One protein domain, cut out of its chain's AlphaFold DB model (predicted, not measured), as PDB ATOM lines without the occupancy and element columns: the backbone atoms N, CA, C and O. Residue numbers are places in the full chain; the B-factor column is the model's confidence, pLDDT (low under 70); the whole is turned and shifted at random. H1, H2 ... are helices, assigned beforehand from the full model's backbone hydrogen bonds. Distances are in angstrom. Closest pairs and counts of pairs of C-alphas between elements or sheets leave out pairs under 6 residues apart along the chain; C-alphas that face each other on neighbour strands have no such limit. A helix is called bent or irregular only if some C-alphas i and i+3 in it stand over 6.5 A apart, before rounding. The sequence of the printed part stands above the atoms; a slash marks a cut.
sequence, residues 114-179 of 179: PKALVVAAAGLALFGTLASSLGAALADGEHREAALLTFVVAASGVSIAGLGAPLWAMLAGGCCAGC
ATOM      1  N   PRO A 114      53.887 -63.304  79.396       94.94
ATOM      2  CA  PRO A 114      55.087 -63.270  78.569       94.94
ATOM      3  C   PRO A 114      55.850 -61.957  78.770       94.94
ATOM      4  O   PRO A 114      55.271 -60.874  78.677       94.94
ATOM      5  N   LYS A 115      57.172 -62.038  78.966       92.50
ATOM      6  CA  LYS A 115      58.034 -60.864  79.210       92.50
ATOM      7  C   LYS A 115      57.842 -59.754  78.168       92.50
ATOM      8  O   LYS A 115      57.836 -58.579  78.521       92.50
ATOM      9  N   ALA A 116      57.652 -60.124  76.901       94.62
ATOM     10  CA  ALA A 116      57.405 -59.175  75.817       94.62
ATOM     11  C   ALA A 116      56.132 -58.339  76.039       94.62
ATOM     12  O   ALA A 116      56.157 -57.133  75.810       94.62
ATOM     13  N   LEU A 117      55.051 -58.946  76.548       94.06
ATOM     14  CA  LEU A 117      53.793 -58.252  76.826       94.06
ATOM     15  C   LEU A 117      53.947 -57.262  77.984       94.06
ATOM     16  O   LEU A 117      53.472 -56.135  77.885       94.06
ATOM     17  N   VAL A 118      54.652 -57.655  79.050       93.31
ATOM     18  CA  VAL A 118      54.901 -56.785  80.212       93.31
ATOM     19  C   VAL A 118      55.708 -55.552  79.804       93.31
ATOM     20  O   VAL A 118      55.326 -54.430  80.132       93.31
ATOM     21  N   VAL A 119      56.794 -55.742  79.050       92.81
ATOM     22  CA  VAL A 119      57.646 -54.634  78.589       92.81
ATOM     23  C   VAL A 119      56.894 -53.727  77.612       92.81
ATOM     24  O   VAL A 119      56.969 -52.507  77.745       92.81
ATOM     25  N   ALA A 120      56.135 -54.295  76.669       94.31
ATOM     26  CA  ALA A 120      55.346 -53.514  75.719       94.31
ATOM     27  C   ALA A 120      54.247 -52.699  76.419       94.31
ATOM     28  O   ALA A 120      54.106 -51.508  76.146       94.31
ATOM     29  N   ALA A 121      53.510 -53.307  77.354       92.81
ATOM     30  CA  ALA A 121      52.471 -52.624  78.120       92.81
ATOM     31  C   ALA A 121      53.053 -51.507  79.000       92.81
ATOM     32  O   ALA A 121      52.515 -50.401  79.011       92.81
ATOM     33  N   ALA A 122      54.176 -51.760  79.683       92.06
ATOM     34  CA  ALA A 122      54.868 -50.746  80.477       92.06
ATOM     35  C   ALA A 122      55.360 -49.576  79.606       92.06
ATOM     36  O   ALA A 122      55.156 -48.415  79.961       92.06
ATOM     37  N   GLY A 123      55.958 -49.870  78.446       92.69
ATOM     38  CA  GLY A 123      56.403 -48.853  77.494       92.69
ATOM     39  C   GLY A 123      55.247 -48.014  76.947       92.69
ATOM     40  O   GLY A 123      55.333 -46.787  76.939       92.69
ATOM     41  N   LEU A 124      54.141 -48.653  76.556       94.56
ATOM     42  CA  LEU A 124      52.956 -47.966  76.037       94.56
ATOM     43  C   LEU A 124      52.287 -47.093  77.109       94.56
ATOM     44  O   LEU A 124      51.889 -45.966  76.816       94.56
ATOM     45  N   ALA A 125      52.227 -47.573  78.356       93.44
ATOM     46  CA  ALA A 125      51.706 -46.808  79.488       93.44
ATOM     47  C   ALA A 125      52.535 -45.543  79.776       93.44
ATOM     48  O   ALA A 125      51.977 -44.515  80.152       93.44
ATOM     49  N   LEU A 126      53.854 -45.598  79.566       94.06
ATOM     50  CA  LEU A 126      54.762 -44.461  79.758       94.06
ATOM     51  C   LEU A 126      54.829 -43.518  78.551       94.06
ATOM     52  O   LEU A 126      55.257 -42.374  78.702       94.06
ATOM     53  N   PHE A 127      54.407 -43.959  77.364       93.81
ATOM     54  CA  PHE A 127      54.589 -43.208  76.120       93.81
ATOM     55  C   PHE A 127      53.896 -41.835  76.146       93.81
ATOM     56  O   PHE A 127      54.492 -40.830  75.763       93.81
ATOM     57  N   GLY A 128      52.666 -41.766  76.666       93.19
ATOM     58  CA  GLY A 128      51.930 -40.503  76.805       93.19
ATOM     59  C   GLY A 128      52.577 -39.536  77.805       93.19
ATOM     60  O   GLY A 128      52.668 -38.330  77.552       93.19
ATOM     61  N   THR A 129      53.088 -40.057  78.922       91.50
ATOM     62  CA  THR A 129      53.823 -39.256  79.912       91.50
ATOM     63  C   THR A 129      55.135 -38.744  79.330       91.50
ATOM     64  O   THR A 129      55.470 -37.578  79.525       91.50
ATOM     65  N   LEU A 130      55.852 -39.568  78.564       93.50
ATOM     66  CA  LEU A 130      57.082 -39.168  77.888       93.50
ATOM     67  C   LEU A 130      56.821 -38.053  76.867       93.50
ATOM     68  O   LEU A 130      57.494 -37.026  76.906       93.50
ATOM     69  N   ALA A 131      55.825 -38.230  75.996       94.50
ATOM     70  CA  ALA A 131      55.479 -37.255  74.965       94.50
ATOM     71  C   ALA A 131      55.087 -35.894  75.561       94.50
ATOM     72  O   ALA A 131      55.590 -34.859  75.128       94.50
ATOM     73  N   SER A 132      54.232 -35.890  76.589       93.94
ATOM     74  CA  SER A 132      53.815 -34.650  77.262       93.94
ATOM     75  C   SER A 132      54.963 -33.984  78.029       93.94
ATOM     76  O   SER A 132      55.104 -32.763  77.968       93.94
ATOM     77  N   SER A 133      55.821 -34.769  78.688       91.31
ATOM     78  CA  SER A 133      56.975 -34.249  79.436       91.31
ATOM     79  C   SER A 133      58.032 -33.641  78.512       91.31
ATOM     80  O   SER A 133      58.542 -32.563  78.804       91.31
ATOM     81  N   LEU A 134      58.327 -34.286  77.377       93.81
ATOM     82  CA  LEU A 134      59.214 -33.735  76.345       93.81
ATOM     83  C   LEU A 134      58.619 -32.479  75.705       93.81
ATOM     84  O   LEU A 134      59.325 -31.489  75.541       93.81
ATOM     85  N   GLY A 135      57.323 -32.497  75.382       94.94
ATOM     86  CA  GLY A 135      56.632 -31.327  74.842       94.94
ATOM     87  C   GLY A 135      56.733 -30.116  75.770       94.94
ATOM     88  O   GLY A 135      57.078 -29.029  75.316       94.94
ATOM     89  N   ALA A 136      56.506 -30.312  77.070       92.06
ATOM     90  CA  ALA A 136      56.644 -29.256  78.070       92.06
ATOM     91  C   ALA A 136      58.101 -28.792  78.243       92.06
ATOM     92  O   ALA A 136      58.354 -27.592  78.288       92.06
ATOM     93  N   ALA A 137      59.060 -29.722  78.300       91.12
ATOM     94  CA  ALA A 137      60.473 -29.398  78.506       91.12
ATOM     95  C   ALA A 137      61.101 -28.629  77.329       91.12
ATOM     96  O   ALA A 137      62.006 -27.828  77.534       91.12
ATOM     97  N   LEU A 138      60.625 -28.861  76.101       94.88
ATOM     98  CA  LEU A 138      61.137 -28.223  74.881       94.88
ATOM     99  C   LEU A 138      60.348 -26.973  74.461       94.88
ATOM    100  O   LEU A 138      60.708 -26.326  73.469       94.88
ATOM    101  N   ALA A 139      59.269 -26.643  75.178       94.12
ATOM    102  CA  ALA A 139      58.413 -25.502  74.865       94.12
ATOM    103  C   ALA A 139      59.161 -24.171  75.019       94.12
ATOM    104  O   ALA A 139      59.029 -23.294  74.166       94.12
ATOM    105  N   ASP A 140      59.978 -24.054  76.064       90.19
ATOM    106  CA  ASP A 140      60.791 -22.872  76.324       90.19
ATOM    107  C   ASP A 140      61.993 -22.821  75.372       90.19
ATOM    108  O   ASP A 140      62.806 -23.744  75.330       90.19
ATOM    109  N   GLY A 141      62.079 -21.754  74.575       89.12
ATOM    110  CA  GLY A 141      63.150 -21.566  73.603       89.12
ATOM    111  C   GLY A 141      64.516 -21.348  74.245       89.12
ATOM    112  O   GLY A 141      65.499 -21.833  73.690       89.12
ATOM    113  N   GLU A 142      64.575 -20.681  75.402       91.06
ATOM    114  CA  GLU A 142      65.838 -20.362  76.084       91.06
ATOM    115  C   GLU A 142      66.464 -21.608  76.720       91.06
ATOM    116  O   GLU A 142      67.675 -21.805  76.668       91.06
ATOM    117  N   HIS A 143      65.643 -22.514  77.257       91.81
ATOM    118  CA  HIS A 143      66.119 -23.719  77.948       91.81
ATOM    119  C   HIS A 143      66.057 -25.000  77.099       91.81
ATOM    120  O   HIS A 143      66.358 -26.092  77.593       91.81
ATOM    121  N   ARG A 144      65.701 -24.893  75.813       94.19
ATOM    122  CA  ARG A 144      65.495 -26.049  74.925       94.19
ATOM    123  C   ARG A 144      66.738 -26.924  74.781       94.19
ATOM    124  O   ARG A 144      66.632 -28.148  74.841       94.19
ATOM    125  N   GLU A 145      67.903 -26.314  74.580       92.50
ATOM    126  CA  GLU A 145      69.164 -27.048  74.403       92.50
ATOM    127  C   GLU A 145      69.551 -27.801  75.679       92.50
ATOM    128  O   GLU A 145      69.870 -28.991  75.625       92.50
ATOM    129  N   ALA A 146      69.405 -27.155  76.839       94.00
ATOM    130  CA  ALA A 146      69.634 -27.773  78.141       94.00
ATOM    131  C   ALA A 146      68.684 -28.958  78.397       94.00
ATOM    132  O   ALA A 146      69.112 -30.011  78.883       94.00
ATOM    133  N   ALA A 147      67.405 -28.826  78.031       93.75
ATOM    134  CA  ALA A 147      66.420 -29.901  78.141       93.75
ATOM    135  C   ALA A 147      66.758 -31.098  77.231       93.75
ATOM    136  O   ALA A 147      66.723 -32.245  77.688       93.75
ATOM    137  N   LEU A 148      67.142 -30.848  75.972       94.56
ATOM    138  CA  LEU A 148      67.583 -31.896  75.041       94.56
ATOM    139  C   LEU A 148      68.824 -32.623  75.556       94.56
ATOM    140  O   LEU A 148      68.858 -33.854  75.565       94.56
ATOM    141  N   LEU A 149      69.823 -31.874  76.019       94.50
ATOM    142  CA  LEU A 149      71.062 -32.421  76.557       94.50
ATOM    143  C   LEU A 149      70.789 -33.291  77.794       94.50
ATOM    144  O   LEU A 149      71.271 -34.420  77.871       94.50
ATOM    145  N   THR A 150      69.943 -32.815  78.714       93.62
ATOM    146  CA  THR A 150      69.494 -33.593  79.883       93.62
ATOM    147  C   THR A 150      68.855 -34.909  79.448       93.62
ATOM    148  O   THR A 150      69.209 -35.973  79.958       93.62
ATOM    149  N   PHE A 151      67.936 -34.860  78.482       94.19
ATOM    150  CA  PHE A 151      67.233 -36.045  77.997       94.19
ATOM    151  C   PHE A 151      68.178 -37.055  77.335       94.19
ATOM    152  O   PHE A 151      68.154 -38.236  77.683       94.19
ATOM    153  N   VAL A 152      69.039 -36.601  76.418       95.06
ATOM    154  CA  VAL A 152      69.983 -37.470  75.699       95.06
ATOM    155  C   VAL A 152      70.963 -38.124  76.668       95.06
ATOM    156  O   VAL A 152      71.179 -39.333  76.589       95.06
ATOM    157  N   VAL A 153      71.511 -37.369  77.626       94.62
ATOM    158  CA  VAL A 153      72.419 -37.929  78.635       94.62
ATOM    159  C   VAL A 153      71.684 -38.934  79.521       94.62
ATOM    160  O   VAL A 153      72.205 -40.027  79.732       94.62
ATOM    161  N   ALA A 154      70.460 -38.639  79.970       92.06
ATOM    162  CA  ALA A 154      69.672 -39.572  80.777       92.06
ATOM    163  C   ALA A 154      69.356 -40.878  80.024       92.06
ATOM    164  O   ALA A 154      69.442 -41.960  80.607       92.06
ATOM    165  N   ALA A 155      69.038 -40.787  78.730       92.62
ATOM    166  CA  ALA A 155      68.710 -41.931  77.878       92.62
ATOM    167  C   ALA A 155      69.941 -42.739  77.422       92.62
ATOM    168  O   ALA A 155      69.805 -43.895  77.027       92.62
ATOM    169  N   SER A 156      71.138 -42.153  77.479       92.50
ATOM    170  CA  SER A 156      72.370 -42.755  76.948       92.50
ATOM    171  C   SER A 156      72.856 -44.001  77.700       92.50
ATOM    172  O   SER A 156      73.644 -44.775  77.161       92.50
ATOM    173  N   GLY A 157      72.447 -44.177  78.962       87.25
ATOM    174  CA  GLY A 157      72.977 -45.228  79.837       87.25
ATOM    175  C   GLY A 157      74.454 -45.049  80.221       87.25
ATOM    176  O   GLY A 157      75.052 -45.972  80.775       87.25
ATOM    177  N   VAL A 158      75.050 -43.883  79.944       90.00
ATOM    178  CA  VAL A 158      76.449 -43.577  80.263       90.00
ATOM    179  C   VAL A 158      76.709 -43.702  81.765       90.00
ATOM    180  O   VAL A 158      75.923 -43.251  82.598       90.00
ATOM    181  N   SER A 159      77.850 -44.296  82.113       88.44
ATOM    182  CA  SER A 159      78.351 -44.370  83.482       88.44
ATOM    183  C   SER A 159      79.820 -43.960  83.504       88.44
ATOM    184  O   SER A 159      80.672 -44.678  82.984       88.44
ATOM    185  N   ILE A 160      80.121 -42.810  84.107       86.06
ATOM    186  CA  ILE A 160      81.474 -42.236  84.191       86.06
ATOM    187  C   ILE A 160      81.877 -42.169  85.661       86.06
ATOM    188  O   ILE A 160      81.087 -41.737  86.493       86.06
ATOM    189  N   ALA A 161      83.098 -42.599  85.992       81.94
ATOM    190  CA  ALA A 161      83.636 -42.579  87.361       81.94
ATOM    191  C   ALA A 161      82.762 -43.319  88.404       81.94
ATOM    192  O   ALA A 161      82.719 -42.947  89.574       81.94
ATOM    193  N   GLY A 162      82.045 -44.367  87.979       80.94
ATOM    194  CA  GLY A 162      81.103 -45.100  88.837       80.94
ATOM    195  C   GLY A 162      79.794 -44.349  89.116       80.94
ATOM    196  O   GLY A 162      79.029 -44.771  89.987       80.94
ATOM    197  N   LEU A 163      79.548 -43.251  88.391       84.38
ATOM    198  CA  LEU A 163      78.340 -42.441  88.459       84.38
ATOM    199  C   LEU A 163      77.461 -42.672  87.229       84.38
ATOM    200  O   LEU A 163      77.925 -42.507  86.101       84.38
ATOM    201  N   GLY A 164      76.200 -43.036  87.446       87.50
ATOM    202  CA  GLY A 164      75.233 -43.333  86.396       87.50
ATOM    203  C   GLY A 164      74.667 -42.093  85.700       87.50
ATOM    204  O   GLY A 164      74.753 -40.965  86.192       87.50
ATOM    205  N   ALA A 165      74.020 -42.336  84.562       89.38
ATOM    206  CA  ALA A 165      73.460 -41.328  83.665       89.38
ATOM    207  C   ALA A 165      72.566 -40.252  84.321       89.38
ATOM    208  O   ALA A 165      72.705 -39.093  83.933       89.38
ATOM    209  N   PRO A 166      71.688 -40.546  85.308       88.44
ATOM    210  CA  PRO A 166      70.789 -39.533  85.869       88.44
ATOM    211  C   PRO A 166      71.515 -38.337  86.493       88.44
ATOM    212  O   PRO A 166      71.089 -37.197  86.320       88.44
ATOM    213  N   LEU A 167      72.630 -38.579  87.188       89.00
ATOM    214  CA  LEU A 167      73.407 -37.509  87.811       89.00
ATOM    215  C   LEU A 167      74.095 -36.641  86.750       89.00
ATOM    216  O   LEU A 167      74.047 -35.415  86.822       89.00
ATOM    217  N   TRP A 168      74.690 -37.275  85.738       91.75
ATOM    218  CA  TRP A 168      75.322 -36.566  84.625       91.75
ATOM    219  C   TRP A 168      74.316 -35.769  83.806       91.75
ATOM    220  O   TRP A 168      74.627 -34.656  83.403       91.75
ATOM    221  N   ALA A 169      73.106 -36.288  83.611       91.69
ATOM    222  CA  ALA A 169      72.034 -35.580  82.926       91.69
ATOM    223  C   ALA A 169      71.670 -34.277  83.644       91.69
ATOM    224  O   ALA A 169      71.601 -33.227  83.010       91.69
ATOM    225  N   MET A 170      71.507 -34.336  84.969       89.31
ATOM    226  CA  MET A 170      71.227 -33.159  85.794       89.31
ATOM    227  C   MET A 170      72.362 -32.133  85.746       89.31
ATOM    228  O   MET A 170      72.093 -30.942  85.610       89.31
ATOM    229  N   LEU A 171      73.619 -32.580  85.838       90.75
ATOM    230  CA  LEU A 171      74.784 -31.691  85.768       90.75
ATOM    231  C   LEU A 171      74.911 -31.036  84.396       90.75
ATOM    232  O   LEU A 171      75.058 -29.823  84.304       90.75
ATOM    233  N   ALA A 172      74.821 -31.828  83.332       91.81
ATOM    234  CA  ALA A 172      74.968 -31.353  81.968       91.81
ATOM    235  C   ALA A 172      73.866 -30.332  81.628       91.81
ATOM    236  O   ALA A 172      74.161 -29.237  81.147       91.81
ATOM    237  N   GLY A 173      72.609 -30.652  81.954       90.94
ATOM    238  CA  GLY A 173      71.477 -29.742  81.791       90.94
ATOM    239  C   GLY A 173      71.599 -28.474  82.624       90.94
ATOM    240  O   GLY A 173      71.433 -27.377  82.101       90.94
ATOM    241  N   GLY A 174      71.931 -28.611  83.909       88.81
ATOM    242  CA  GLY A 174      72.081 -27.479  84.824       88.81
ATOM    243  C   GLY A 174      73.208 -26.529  84.420       88.81
ATOM    244  O   GLY A 174      73.028 -25.316  84.484       88.81
ATOM    245  N   CYS A 175      74.343 -27.057  83.955       90.44
ATOM    246  CA  CYS A 175      75.437 -26.241  83.429       90.44
ATOM    247  C   CYS A 175      75.033 -25.504  82.147       90.44
ATOM    248  O   CYS A 175      75.360 -24.334  82.008       90.44
ATOM    249  N   CYS A 176      74.307 -26.163  81.241       88.75
ATOM    250  CA  CYS A 176      73.850 -25.553  79.993       88.75
ATOM    251  C   CYS A 176      72.759 -24.494  80.213       88.75
ATOM    252  O   CYS A 176      72.715 -23.516  79.482       88.75
ATOM    253  N   ALA A 177      71.883 -24.677  81.205       81.38
ATOM    254  CA  ALA A 177      70.803 -23.737  81.514       81.38
ATOM    255  C   ALA A 177      71.272 -22.480  82.271       81.38
ATOM    256  O   ALA A 177      70.507 -21.527  82.390       81.38
ATOM    257  N   GLY A 178      72.483 -22.504  82.840       65.75
ATOM    258  CA  GLY A 178      73.096 -21.368  83.536       65.75
ATOM    259  C   GLY A 178      74.023 -20.508  82.667       65.75
ATOM    260  O   GLY A 178      74.636 -19.585  83.204       65.75
ATOM    261  N   CYS A 179      74.162 -20.834  81.379       52.97
ATOM    262  CA  CYS A 179      74.872 -20.049  80.365       52.97
ATOM    263  C   CYS A 179      73.879 -19.221  79.548       52.97
ATOM    264  O   CYS A 179      74.275 -18.103  79.151       52.97
TER     265      CYS A 179
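What this domain is: This is residues 114 to 179 of the 179 residues of the protein "Inner membrane protein ydcO" of Chromobacterium violaceum (UniProt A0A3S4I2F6). The model is a flat, open V: one limb is the long bent helix H1, the other is a helical hairpin in which H2 and H3 lie side by side, and the limbs come near each other where H1b ends and H2 begins. Most of H1 reaches out as a free arm, residues 114 to 133 standing free, of which 115 to 133 belong to H1. The printed part has 66 residues with three named helices in the order H1, H2, H3 and no named strand, and the class is all helix. The whole is loose, with a radius of gyration of the C-alphas of 14.3 A and spans of 47 by 33 by 10 A.

Where its parts are: Find C-alpha 115 at (58.034, -60.864, 79.210), where H1, residues 115 to 137, begins. By its hydrogen bonds it was assigned as one helix, but it is bent: C-alphas 125 and 128 are 6.9 A apart. Its arm H1a, residues 115 to 125, is 15.4 A long, and its arm H1b, residues 128 to 137, is 14.1 A long. Read on to C-alpha 144 at (65.495, -26.049, 74.925); there H2 begins, residues 144 to 155, 16.5 A long. H3, residues 165 to 177, is 17.9 A long and ends with C-alpha 177 at (70.803, -23.737, 81.514).

How they stand to each other: Start at the bend, where the lines of H1a and H1b stand at a steep tilt of 44 degrees. H1a is apart from H2 and from H3. H1b is close to H2 but not clearly touching it, and the closest C-alphas are those of Ala 137 and Ala 147, 6.0 A apart. These two run opposite ways at a steep tilt of 39 degrees. H1b and H3 are apart. Now look at H2 and H3, a helical hairpin: they touch, with the C-alphas of Thr 150 and Ala 169 the closest at 4.4 A. They run opposite ways at a shallow tilt of 10 degrees. In H1a, H1b, H2 and H3 every backbone O i to N i+4 pair is within hydrogen-bond range.

The domain as a whole: The two C-alphas farthest apart are those of Pro 114 and Cys 179, 47.6 A, the first and last printed. Without the stretch that stands free, the body has 46 residues and spans 33 by 21 by 10 A. The printed part has no cut. The links from H1 to H2, 6 residues, and from H2 to H3, 9 residues, are both short; in the second, residues 159 to 160 make a short antiparallel pairing with residues 163 to 164. The mean pLDDT of the printed part is 90.6, and residues 178 to 179, at the chain's end, are under 70.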